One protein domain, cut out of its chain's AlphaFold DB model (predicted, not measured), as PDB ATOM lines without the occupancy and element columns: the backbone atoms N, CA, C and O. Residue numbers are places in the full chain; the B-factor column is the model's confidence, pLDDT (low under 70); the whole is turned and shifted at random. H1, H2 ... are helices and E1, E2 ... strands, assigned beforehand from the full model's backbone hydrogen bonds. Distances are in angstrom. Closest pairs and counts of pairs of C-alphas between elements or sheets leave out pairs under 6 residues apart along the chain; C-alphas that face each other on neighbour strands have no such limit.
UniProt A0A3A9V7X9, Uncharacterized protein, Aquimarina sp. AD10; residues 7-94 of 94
ATOM      1  N   SER A   7     130.913 263.876 293.112       90.06
ATOM      2  CA  SER A   7     129.802 263.312 292.343       90.06
ATOM      3  C   SER A   7     129.104 264.403 291.534       90.06
ATOM      4  O   SER A   7     129.196 265.585 291.858       90.06
ATOM      5  N   LYS A   8     128.418 264.001 290.460       88.94
ATOM      6  CA  LYS A   8     127.575 264.884 289.646       88.94
ATOM      7  C   LYS A   8     126.117 264.459 289.759       88.94
ATOM      8  O   LYS A   8     125.824 263.272 289.923       88.94
ATOM      9  N   GLY A   9     125.215 265.422 289.655       88.19
ATOM     10  CA  GLY A   9     123.778 265.199 289.687       88.19
ATOM     11  C   GLY A   9     123.010 266.445 289.274       88.19
ATOM     12  O   GLY A   9     123.536 267.325 288.603       88.19
ATOM     13  N   THR A  10     121.756 266.505 289.695       85.25
ATOM     14  CA  THR A  10     120.842 267.624 289.442       85.25
ATOM     15  C   THR A  10     120.467 268.287 290.758       85.25
ATOM     16  O   THR A  10     120.597 267.674 291.819       85.25
ATOM     17  N   TYR A  11     119.895 269.489 290.693       76.12
ATOM     18  CA  TYR A  11     119.350 270.170 291.872       76.12
ATOM     19  C   TYR A  11     118.352 269.306 292.659       76.12
ATOM     20  O   TYR A  11     118.293 269.340 293.887       76.12
ATOM     21  N   LYS A  12     117.563 268.496 291.947       81.38
ATOM     22  CA  LYS A  12     116.535 267.644 292.554       81.38
ATOM     23  C   LYS A  12     117.082 266.332 293.096       81.38
ATOM     24  O   LYS A  12     116.414 265.708 293.911       81.38
ATOM     25  N   ASN A  13     118.217 265.872 292.583       85.31
ATOM     26  CA  ASN A  13     118.733 264.545 292.870       85.31
ATOM     27  C   ASN A  13     120.234 264.494 292.597       85.31
ATOM     28  O   ASN A  13     120.669 264.518 291.439       85.31
ATOM     29  N   ILE A  14     121.007 264.364 293.669       87.12
ATOM     30  CA  ILE A  14     122.425 264.033 293.613       87.12
ATOM     31  C   ILE A  14     122.752 262.991 294.680       87.12
ATOM     32  O   ILE A  14     122.310 263.067 295.827       87.12
ATOM     33  N   ASN A  15     123.535 261.985 294.303       90.94
ATOM     34  CA  ASN A  15     123.977 260.951 295.231       90.94
ATOM     35  C   ASN A  15     125.269 261.392 295.910       90.94
ATOM     36  O   ASN A  15     126.225 261.781 295.238       90.94
ATOM     37  N   CYS A  16     125.317 261.285 297.240       90.88
ATOM     38  CA  CYS A  16     126.525 261.621 297.977       90.88
ATOM     39  C   CYS A  16     127.692 260.711 297.555       90.88
ATOM     40  O   CYS A  16     127.574 259.487 297.610       90.88
ATOM     41  N   ALA A  17     128.834 261.298 297.200       92.44
ATOM     42  CA  ALA A  17     130.024 260.574 296.761       92.44
ATOM     43  C   ALA A  17     130.594 259.618 297.834       92.44
ATOM     44  O   ALA A  17     131.192 258.594 297.499       92.44
ATOM     45  N   ASN A  18     130.358 259.908 299.122       93.50
ATOM     46  CA  ASN A  18     130.803 259.076 300.244       93.50
ATOM     47  C   ASN A  18     129.825 257.945 300.602       93.50
ATOM     48  O   ASN A  18     130.249 256.808 300.763       93.50
ATOM     49  N   CYS A  19     128.525 258.229 300.766       92.88
ATOM     50  CA  CYS A  19     127.560 257.231 301.262       92.88
ATOM     51  C   CYS A  19     126.586 256.697 300.204       92.88
ATOM     52  O   CYS A  19     125.817 255.782 300.493       92.88
ATOM     53  N   GLY A  20     126.587 257.265 298.996       91.94
ATOM     54  CA  GLY A  20     125.736 256.856 297.878       91.94
ATOM     55  C   GLY A  20     124.254 257.197 298.044       91.94
ATOM     56  O   GLY A  20     123.477 256.979 297.119       91.94
ATOM     57  N   LYS A  21     123.841 257.732 299.199       91.75
ATOM     58  CA  LYS A  21     122.458 258.142 299.446       91.75
ATOM     59  C   LYS A  21     122.142 259.429 298.699       91.75
ATOM     60  O   LYS A  21     122.924 260.385 298.743       91.75
ATOM     61  N   THR A  22     120.980 259.438 298.061       89.94
ATOM     62  CA  THR A  22     120.412 260.615 297.415       89.94
ATOM     63  C   THR A  22     120.194 261.724 298.434       89.94
ATOM     64  O   THR A  22     119.664 261.490 299.522       89.94
ATOM     65  N   GLN A  23     120.627 262.921 298.071       83.81
ATOM     66  CA  GLN A  23     120.295 264.169 298.732       83.81
ATOM     67  C   GLN A  23     119.300 264.906 297.830       83.81
ATOM     68  O   GLN A  23     119.502 264.988 296.615       83.81
ATOM     69  N   ASN A  24     118.232 265.412 298.435       76.38
ATOM     70  CA  ASN A  24     117.231 266.245 297.778       76.38
ATOM     71  C   ASN A  24     117.320 267.649 298.375       76.38
ATOM     72  O   ASN A  24     117.753 267.781 299.518       76.38
ATOM     73  N   GLU A  25     116.865 268.657 297.631       64.88
ATOM     74  CA  GLU A  25     116.757 270.035 298.133       64.88
ATOM     75  C   GLU A  25     118.094 270.563 298.659       64.88
ATOM     76  O   GLU A  25     118.175 271.117 299.755       64.88
ATOM     77  N   ILE A  26     119.160 270.381 297.874       66.94
ATOM     78  CA  ILE A  26     120.441 271.032 298.151       66.94
ATOM     79  C   ILE A  26     120.262 272.517 297.855       66.94
ATOM     80  O   ILE A  26     120.540 273.009 296.764       66.94
ATOM     81  N   ALA A  27     119.660 273.204 298.816       51.16
ATOM     82  CA  ALA A  27     119.437 274.625 298.796       51.16
ATOM     83  C   ALA A  27     120.778 275.291 299.070       51.16
ATOM     84  O   ALA A  27     121.232 275.254 300.207       51.16
ATOM     85  N   THR A  28     121.394 275.803 298.008       54.94
ATOM     86  CA  THR A  28     121.784 277.208 297.782       54.94
ATOM     87  C   THR A  28     122.894 277.237 296.727       54.94
ATOM     88  O   THR A  28     123.650 276.279 296.584       54.94
ATOM     89  N   MET A  29     123.020 278.339 295.988       52.03
ATOM     90  CA  MET A  29     124.242 278.674 295.236       52.03
ATOM     91  C   MET A  29     125.409 278.996 296.193       52.03
ATOM     92  O   MET A  29     126.337 279.717 295.861       52.03
ATOM     93  N   ASP A  30     125.372 278.472 297.414       60.12
ATOM     94  CA  ASP A  30     126.342 278.830 298.416       60.12
ATOM     95  C   ASP A  30     127.616 278.023 298.174       60.12
ATOM     96  O   ASP A  30     127.616 276.790 298.195       60.12
ATOM     97  N   HIS A  31     128.704 278.740 297.908       67.25
ATOM     98  CA  HIS A  31     130.020 278.141 297.781       67.25
ATOM     99  C   HIS A  31     130.469 277.543 299.121       67.25
ATOM    100  O   HIS A  31     131.326 276.668 299.102       67.25
ATOM    101  N   HIS A  32     129.879 277.926 300.259       74.00
ATOM    102  CA  HIS A  32     130.268 277.405 301.563       74.00
ATOM    103  C   HIS A  32     130.044 275.889 301.729       74.00
ATOM    104  O   HIS A  32     129.227 275.225 301.087       74.00
ATOM    105  N   SER A  33     130.784 275.323 302.683       82.19
ATOM    106  CA  SER A  33     130.662 273.915 303.059       82.19
ATOM    107  C   SER A  33     129.320 273.616 303.741       82.19
ATOM    108  O   SER A  33     128.947 274.255 304.720       82.19
ATOM    109  N   GLY A  34     128.640 272.570 303.277       85.38
ATOM    110  CA  GLY A  34     127.493 271.943 303.926       85.38
ATOM    111  C   GLY A  34     127.824 270.558 304.493       85.38
ATOM    112  O   GLY A  34     128.949 270.065 304.395       85.38
ATOM    113  N   ILE A  35     126.824 269.893 305.076       88.00
ATOM    114  CA  ILE A  35     126.968 268.547 305.650       88.00
ATOM    115  C   ILE A  35     125.972 267.596 304.987       88.00
ATOM    116  O   ILE A  35     124.780 267.874 304.907       88.00
ATOM    117  N   CYS A  36     126.440 266.425 304.557       88.31
ATOM    118  CA  CYS A  36     125.554 265.353 304.107       88.31
ATOM    119  C   CYS A  36     124.755 264.786 305.291       88.31
ATOM    120  O   CYS A  36     125.329 264.122 306.152       88.31
ATOM    121  N   HIS A  37     123.429 264.926 305.300       87.38
ATOM    122  CA  HIS A  37     122.583 264.481 306.423       87.38
ATOM    123  C   HIS A  37     122.561 262.956 306.637       87.38
ATOM    124  O   HIS A  37     122.151 262.470 307.685       87.38
ATOM    125  N   ASN A  38     122.991 262.184 305.635       91.06
ATOM    126  CA  ASN A  38     122.996 260.721 305.695       91.06
ATOM    127  C   ASN A  38     124.279 260.134 306.305       91.06
ATOM    128  O   ASN A  38     124.250 259.022 306.825       91.06
ATOM    129  N   CYS A  39     125.420 260.820 306.188       91.94
ATOM    130  CA  CYS A  39     126.709 260.307 306.676       91.94
ATOM    131  C   CYS A  39     127.571 261.336 307.412       91.94
ATOM    132  O   CYS A  39     128.702 261.020 307.768       91.94
ATOM    133  N   ASN A  40     127.039 262.538 307.640       91.69
ATOM    134  CA  ASN A  40     127.652 263.643 308.373       91.69
ATOM    135  C   ASN A  40     129.030 264.080 307.859       91.69
ATOM    136  O   ASN A  40     129.824 264.633 308.614       91.69
ATOM    137  N   ILE A  41     129.320 263.843 306.578       92.19
ATOM    138  CA  ILE A  41     130.559 264.319 305.965       92.19
ATOM    139  C   ILE A  41     130.400 265.756 305.473       92.19
ATOM    140  O   ILE A  41     129.347 266.101 304.928       92.19
ATOM    141  N   SER A  42     131.450 266.558 305.651       91.12
ATOM    142  CA  SER A  42     131.534 267.897 305.068       91.12
ATOM    143  C   SER A  42     131.663 267.801 303.550       91.12
ATOM    144  O   SER A  42     132.434 266.991 303.023       91.12
ATOM    145  N   CYS A  43     130.887 268.608 302.844       88.69
ATOM    146  CA  CYS A  43     130.873 268.650 301.393       88.69
ATOM    147  C   CYS A  43     130.504 270.039 300.889       88.69
ATOM    148  O   CYS A  43     129.725 270.743 301.518       88.69
ATOM    149  N   ILE A  44     131.013 270.391 299.718       87.25
ATOM    150  CA  ILE A  44     130.671 271.621 299.009       87.25
ATOM    151  C   ILE A  44     129.783 271.247 297.825       87.25
ATOM    152  O   ILE A  44     130.024 270.224 297.172       87.25
ATOM    153  N   TRP A  45     128.757 272.050 297.561       83.31
ATOM    154  CA  TRP A  45     127.817 271.826 296.470       83.31
ATOM    155  C   TRP A  45     127.875 272.988 295.492       83.31
ATOM    156  O   TRP A  45     127.343 274.057 295.747       83.31
ATOM    157  N   TYR A  46     128.493 272.760 294.339       80.38
ATOM    158  CA  TYR A  46     128.501 273.744 293.269       80.38
ATOM    159  C   TYR A  46     127.234 273.585 292.443       80.38
ATOM    160  O   TYR A  46     127.098 272.630 291.670       80.38
ATOM    161  N   TYR A  47     126.300 274.511 292.635       78.31
ATOM    162  CA  TYR A  47     125.153 274.670 291.758       78.31
ATOM    163  C   TYR A  47     125.569 275.501 290.544       78.31
ATOM    164  O   TYR A  47     125.855 276.685 290.664       78.31
ATOM    165  N   ILE A  48     125.595 274.873 289.371       74.44
ATOM    166  CA  ILE A  48     125.915 275.551 288.111       74.44
ATOM    167  C   ILE A  48     124.609 275.848 287.367       74.44
ATOM    168  O   ILE A  48     124.357 276.958 286.912       74.44
ATOM    169  N   THR A  49     123.743 274.836 287.263       73.88
ATOM    170  CA  THR A  49     122.389 274.934 286.699       73.88
ATOM    171  C   THR A  49     121.465 273.919 287.378       73.88
ATOM    172  O   THR A  49     121.927 273.002 288.056       73.88
ATOM    173  N   ASN A  50     120.152 273.997 287.126       72.69
ATOM    174  CA  ASN A  50     119.176 273.008 287.616       72.69
ATOM    175  C   ASN A  50     119.544 271.550 287.275       72.69
ATOM    176  O   ASN A  50     119.198 270.630 288.019       72.69
ATOM    177  N   GLU A  51     120.233 271.341 286.154       80.94
ATOM    178  CA  GLU A  51     120.628 270.022 285.657       80.94
ATOM    179  C   GLU A  51     122.070 269.650 286.010       80.94
ATOM    180  O   GLU A  51     122.470 268.510 285.784       80.94
ATOM    181  N   ASN A  52     122.841 270.584 286.571       81.94
ATOM    182  CA  ASN A  52     124.249 270.374 286.861       81.94
ATOM    183  C   ASN A  52     124.609 270.894 288.249       81.94
ATOM    184  O   ASN A  52     124.840 272.087 288.466       81.94
ATOM    185  N   VAL A  53     124.660 269.944 289.174       84.19
ATOM    186  CA  VAL A  53     125.197 270.124 290.515       84.19
ATOM    187  C   VAL A  53     126.400 269.210 290.664       84.19
ATOM    188  O   VAL A  53     126.331 268.016 290.359       84.19
ATOM    189  N   THR A  54     127.495 269.767 291.168       85.88
ATOM    190  CA  THR A  54     128.688 269.002 291.529       85.88
ATOM    191  C   THR A  54     128.852 268.999 293.041       85.88
ATOM    192  O   THR A  54     128.942 270.052 293.662       85.88
ATOM    193  N   GLN A  55     128.922 267.810 293.638       88.69
ATOM    194  CA  GLN A  55     129.391 267.651 295.010       88.69
ATOM    195  C   GLN A  55     130.905 267.509 295.015       88.69
ATOM    196  O   GLN A  55     131.439 266.704 294.248       88.69
ATOM    197  N   ILE A  56     131.570 268.159 295.965       89.38
ATOM    198  CA  ILE A  56     132.946 267.840 296.339       89.38
ATOM    199  C   ILE A  56     133.030 267.515 297.833       89.38
ATOM    200  O   ILE A  56     132.363 268.133 298.654       89.38
ATOM    201  N   ILE A  57     133.854 266.530 298.184       91.88
ATOM    202  CA  ILE A  57     134.209 266.148 299.553       91.88
ATOM    203  C   ILE A  57     135.699 266.465 299.740       91.88
ATOM    204  O   ILE A  57     136.537 265.634 299.372       91.88
ATOM    205  N   PRO A  58     136.048 267.648 300.287       89.81
ATOM    206  CA  PRO A  58     137.437 268.112 300.346       89.81
ATOM    207  C   PRO A  58     138.387 267.155 301.071       89.81
ATOM    208  O   PRO A  58     139.537 267.015 300.673       89.81
ATOM    209  N   GLU A  59     137.907 266.444 302.099       91.38
ATOM    210  CA  GLU A  59     138.703 265.464 302.859       91.38
ATOM    211  C   GLU A  59     139.236 264.314 301.987       91.38
ATOM    212  O   GLU A  59     140.274 263.736 302.295       91.38
ATOM    213  N   PHE A  60     138.530 263.967 300.908       93.56
ATOM    214  CA  PHE A  60     138.898 262.847 300.037       93.56
ATOM    215  C   PHE A  60     139.528 263.297 298.717       93.56
ATOM    216  O   PHE A  60     139.951 262.449 297.930       93.56
ATOM    217  N   ALA A  61     139.550 264.603 298.442       91.00
ATOM    218  CA  ALA A  61     140.086 265.143 297.203       91.00
ATOM    219  C   ALA A  61     141.622 265.023 297.161       91.00
ATOM    220  O   ALA A  61     142.265 265.054 298.212       91.00
ATOM    221  N   PRO A  62     142.232 264.910 295.966       92.94
ATOM    222  CA  PRO A  62     143.681 265.045 295.823       92.94
ATOM    223  C   PRO A  62     144.178 266.371 296.413       92.94
ATOM    224  O   PRO A  62     143.491 267.383 296.281       92.94
ATOM    225  N   ASP A  63     145.384 266.392 296.988       92.38
ATOM    226  CA  ASP A  63     145.917 267.571 297.695       92.38
ATOM    227  C   ASP A  63     145.885 268.850 296.849       92.38
ATOM    228  O   ASP A  63     145.485 269.903 297.334       92.38
ATOM    229  N   SER A  64     146.230 268.756 295.561       91.62
ATOM    230  CA  SER A  64     146.181 269.899 294.641       91.62
ATOM    231  C   SER A  64     144.770 270.460 294.467       91.62
ATOM    232  O   SER A  64     144.584 271.674 294.435       91.62
ATOM    233  N   ILE A  65     143.769 269.582 294.384       88.81
ATOM    234  CA  ILE A  65     142.362 269.967 294.268       88.81
ATOM    235  C   ILE A  65     141.870 270.562 295.582       88.81
ATOM    236  O   ILE A  65     141.171 271.569 295.568       88.81
ATOM    237  N   LYS A  66     142.264 269.976 296.715       90.44
ATOM    238  CA  LYS A  66     141.928 270.502 298.035       90.44
ATOM    239  C   LYS A  66     142.473 271.921 298.222       90.44
ATOM    240  O   LYS A  66     141.699 272.809 298.545       90.44
ATOM    241  N   SER A  67     143.757 272.156 297.937       91.81
ATOM    242  CA  SER A  67     144.355 273.496 298.031       91.81
ATOM    243  C   SER A  67     143.685 274.512 297.107       91.81
ATOM    244  O   SER A  67     143.510 275.662 297.494       91.81
ATOM    245  N   PHE A  68     143.299 274.097 295.900       89.25
ATOM    246  CA  PHE A  68     142.560 274.955 294.978       89.25
ATOM    247  C   PHE A  68     141.177 275.325 295.524       89.25
ATOM    248  O   PHE A  68     140.817 276.495 295.513       89.25
ATOM    249  N   ILE A  69     140.430 274.354 296.055       86.44
ATOM    250  CA  ILE A  69     139.125 274.599 296.678       86.44
ATOM    251  C   ILE A  69     139.270 275.522 297.884       86.44
ATOM    252  O   ILE A  69     138.522 276.486 297.981       86.44
ATOM    253  N   ASP A  70     140.231 275.261 298.771       88.94
ATOM    254  CA  ASP A  70     140.469 276.091 299.955       88.94
ATOM    255  C   ASP A  70     140.777 277.547 299.559       88.94
ATOM    256  O   ASP A  70     140.274 278.477 300.185       88.94
ATOM    257  N   TRP A  71     141.547 277.753 298.485       91.38
ATOM    258  CA  TRP A  71     141.790 279.079 297.917       91.38
ATOM    259  C   TRP A  71     140.509 279.708 297.354       91.38
ATOM    260  O   TRP A  71     140.187 280.838 297.703       91.38
ATOM    261  N   CYS A  72     139.737 278.971 296.549       87.94
ATOM    262  CA  CYS A  72     138.467 279.458 296.009       87.94
ATOM    263  C   CYS A  72     137.499 279.898 297.115       87.94
ATOM    264  O   CYS A  72     136.881 280.943 296.994       87.94
ATOM    265  N   GLN A  73     137.397 279.131 298.204       84.69
ATOM    266  CA  GLN A  73     136.545 279.453 299.357       84.69
ATOM    267  C   GLN A  73     137.002 280.699 300.131       84.69
ATOM    268  O   GLN A  73     136.211 281.281 300.866       84.69
ATOM    269  N   SER A  74     138.283 281.063 300.032       89.81
ATOM    270  CA  SER A  74     138.866 282.226 300.713       89.81
ATOM    271  C   SER A  74     138.759 283.495 299.874       89.81
ATOM    272  O   SER A  74     138.538 284.575 300.417       89.81
ATOM    273  N   GLU A  75     138.953 283.366 298.563       91.38
ATOM    274  CA  GLU A  75     139.202 284.513 297.689       91.38
ATOM    275  C   GLU A  75     138.050 284.847 296.751       91.38
ATOM    276  O   GLU A  75     138.003 285.975 296.271       91.38
ATOM    277  N   LEU A  76     137.166 283.889 296.453       88.00
ATOM    278  CA  LEU A  76     136.103 284.074 295.470       88.00
ATOM    279  C   LEU A  76     134.759 284.236 296.159       88.00
ATOM    280  O   LEU A  76     134.419 283.479 297.070       88.00
ATOM    281  N   ASP A  77     133.966 285.179 295.666       86.12
ATOM    282  CA  ASP A  77     132.555 285.219 296.014       86.12
ATOM    283  C   ASP A  77     131.737 284.150 295.258       86.12
ATOM    284  O   ASP A  77     132.228 283.379 294.426       86.12
ATOM    285  N   GLU A  78     130.446 284.074 295.580       79.06
ATOM    286  CA  GLU A  78     129.504 283.124 294.985       79.06
ATOM    287  C   GLU A  78     129.397 283.245 293.454       79.06
ATOM    288  O   GLU A  78     129.275 282.226 292.760       79.06
ATOM    289  N   LEU A  79     129.465 284.465 292.911       83.19
ATOM    290  CA  LEU A  79     129.385 284.701 291.472       83.19
ATOM    291  C   LEU A  79     130.692 284.295 290.791       83.19
ATOM    292  O   LEU A  79     130.657 283.513 289.840       83.19
ATOM    293  N   GLU A  80     131.831 284.753 291.310       84.38
ATOM    294  CA  GLU A  80     133.162 284.438 290.779       84.38
ATOM    295  C   GLU A  80     133.431 282.928 290.790       84.38
ATOM    296  O   GLU A  80     133.953 282.364 289.823       84.38
ATOM    297  N   MET A  81     133.015 282.235 291.854       83.62
ATOM    298  CA  MET A  81     133.141 280.783 291.937       83.62
ATOM    299  C   MET A  81     132.260 280.070 290.905       83.62
ATOM    300  O   MET A  81     132.691 279.100 290.275       83.62
ATOM    301  N   THR A  82     131.034 280.554 290.695       78.88
ATOM    302  CA  THR A  82     130.125 280.001 289.682       78.88
ATOM    303  C   THR A  82     130.704 280.161 288.274       78.88
ATOM    304  O   THR A  82     130.732 279.193 287.510       78.88
ATOM    305  N   GLU A  83     131.213 281.348 287.936       83.06
ATOM    306  CA  GLU A  83     131.855 281.631 286.646       83.06
ATOM    307  C   GLU A  83     133.078 280.734 286.410       83.06
ATOM    308  O   GLU A  83     133.200 280.113 285.352       83.06
ATOM    309  N   LEU A  84     133.939 280.582 287.419       82.44
ATOM    310  CA  LEU A  84     135.110 279.708 287.351       82.44
ATOM    311  C   LEU A  84     134.729 278.250 287.073       82.44
ATOM    312  O   LEU A  84     135.340 277.597 286.223       82.44
ATOM    313  N   VAL A  85     133.712 277.724 287.759       79.50
ATOM    314  CA  VAL A  85     133.248 276.349 287.540       79.50
ATOM    315  C   VAL A  85     132.682 276.174 286.124       79.50
ATOM    316  O   VAL A  85     132.982 275.166 285.479       79.50
ATOM    317  N   ILE A  86     131.916 277.146 285.616       80.81
ATOM    318  CA  ILE A  86     131.398 277.133 284.236       80.81
ATOM    319  C   ILE A  86     132.550 277.068 283.225       80.81
ATOM    320  O   ILE A  86     132.534 276.222 282.327       80.81
ATOM    321  N   GLU A  87     133.575 277.908 283.386       81.25
ATOM    322  CA  GLU A  87     134.723 277.937 282.477       81.25
ATOM    323  C   GLU A  87     135.551 276.647 282.532       81.25
ATOM    324  O   GLU A  87     135.926 276.102 281.490       81.25
ATOM    325  N   LEU A  88     135.772 276.077 283.722       79.56
ATOM    326  CA  LEU A  88     136.442 274.779 283.861       79.56
ATOM    327  C   LEU A  88     135.677 273.654 283.150       79.56
ATOM    328  O   LEU A  88     136.290 272.791 282.513       79.56
ATOM    329  N   GLU A  89     134.343 273.659 283.213       75.50
ATOM    330  CA  GLU A  89     133.532 272.699 282.463       75.50
ATOM    331  C   GLU A  89     133.610 272.906 280.949       75.50
ATOM    332  O   GLU A  89     133.600 271.921 280.206       75.50
ATOM    333  N   ASN A  90     133.675 274.154 280.482       77.56
ATOM    334  CA  ASN A  90     133.834 274.467 279.063       77.56
ATOM    335  C   ASN A  90     135.188 273.980 278.535       77.56
ATOM    336  O   ASN A  90     135.249 273.399 277.452       77.56
ATOM    337  N   ILE A  91     136.261 274.151 279.313       75.25
ATOM    338  CA  ILE A  91     137.600 273.662 278.962       75.25
ATOM    339  C   ILE A  91     137.615 272.133 278.882       75.25
ATOM    340  O   ILE A  91     138.094 271.587 277.897       75.25
ATOM    341  N   GLY A  92     137.064 271.434 279.880       72.38
ATOM    342  CA  GLY A  92     137.103 269.966 279.942       72.38
ATOM    343  C   GLY A  92     136.213 269.230 278.930       72.38
ATOM    344  O   GLY A  92     136.293 268.006 278.836       72.38
ATOM    345  N   LYS A  93     135.337 269.945 278.211       66.19
ATOM    346  CA  LYS A  93     134.515 269.404 277.112       66.19
ATOM    347  C   LYS A  93     135.204 269.491 275.743       66.19
ATOM    348  O   LYS A  93     134.707 268.862 274.808       66.19
ATOM    349  N   ASN A  94     136.285 270.265 275.628       47.12
ATOM    350  CA  ASN A  94     137.123 270.372 274.428       47.12
ATOM    351  C   ASN A  94     138.309 269.402 274.487       47.12
ATOM    352  O   ASN A  94     138.830 269.078 273.397       47.12
TER     353      ASN A  94
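What this domain is: This is residues 7 to 94 of the 94 residues of an uncharacterized protein of Aquimarina sp. AD10 (UniProt A0A3A9V7X9). A small, twisted sheet of four strands stands in the middle, with the helices H1 and H2, joined by a tight turn, on one side of it, loosely set and only grazing the sheet. On the side away from the helices, residues 10 to 24 make a loop that folds back on itself. The 88 printed residues hold E1, E2, E3, E4, H1 and H2 in chain order; the sheet runs E1 E4 E3 E2, antiparallel throughout, and the class is mixed, helices and strands. The whole is compact and rounded, with a radius of gyration of the C-alphas of 12.4 A and spans of 30 by 27 by 24 A.

How they stand to each other: The inner strands E3, residues 42 to 49, and E4, residues 52 to 56, form a hairpin, with N 46 and O 54 at 2.8 A. The edge strand E1, residues 7 to 9, is antiparallel to E4, with N 9 and O 53 at 2.9 A. The other edge strand, E2, residues 33 to 35, forms a hairpin with E3, with N 34 and O 43 at 2.8 A. E2, E3 and E4 are a meander, each strand the antiparallel neighbour of the one before; with E1, the antiparallel neighbour of E4, they make a Greek key. The pairing is staggered: E3 pairs with E2 over residues 42 to 44 and with E4 over 44 to 49. The sheet is only just strongly twisted, its C-alphas up to 4.3 A off the best plane. H2, residues 78 to 92, only grazes the sheet; the closest C-alphas of E3 and H2 are those of Ile 48 and Thr 82, 6.3 A apart. H1, residues 63 to 75, also only grazes the sheet, with residues 65 to 73. H1 and H2 are close but not clearly touching, the closest C-alphas being those of Cys 72 and Met 81, 6.8 A apart; they run opposite ways at a tilt of 36 degrees, only just steep. In H1 and H2 every O i to N i+4 pair is within hydrogen-bond range.

Where its parts are: E3 is 21.7 A long, H2 21.4 A, H1 18.2 A, E4 13.1 A, E2 7.0 A and E1 6.8 A. E1 begins at C-alpha 7 (129.802, 263.312, 292.343), and H2 ends at C-alpha 92 (137.103, 269.966, 279.942).

The domain as a whole: The C-alphas farthest apart, of Asn 40 and Asn 94, are 35.9 A apart. The printed part has no cut; E1 to E2 is a long link of 23 residues, in which residues 14 to 15 pair antiparallel with 22 to 23. Mean pLDDT of the printed part is 83.0, and residues 25 to 31 and 93 to 94 are under 70.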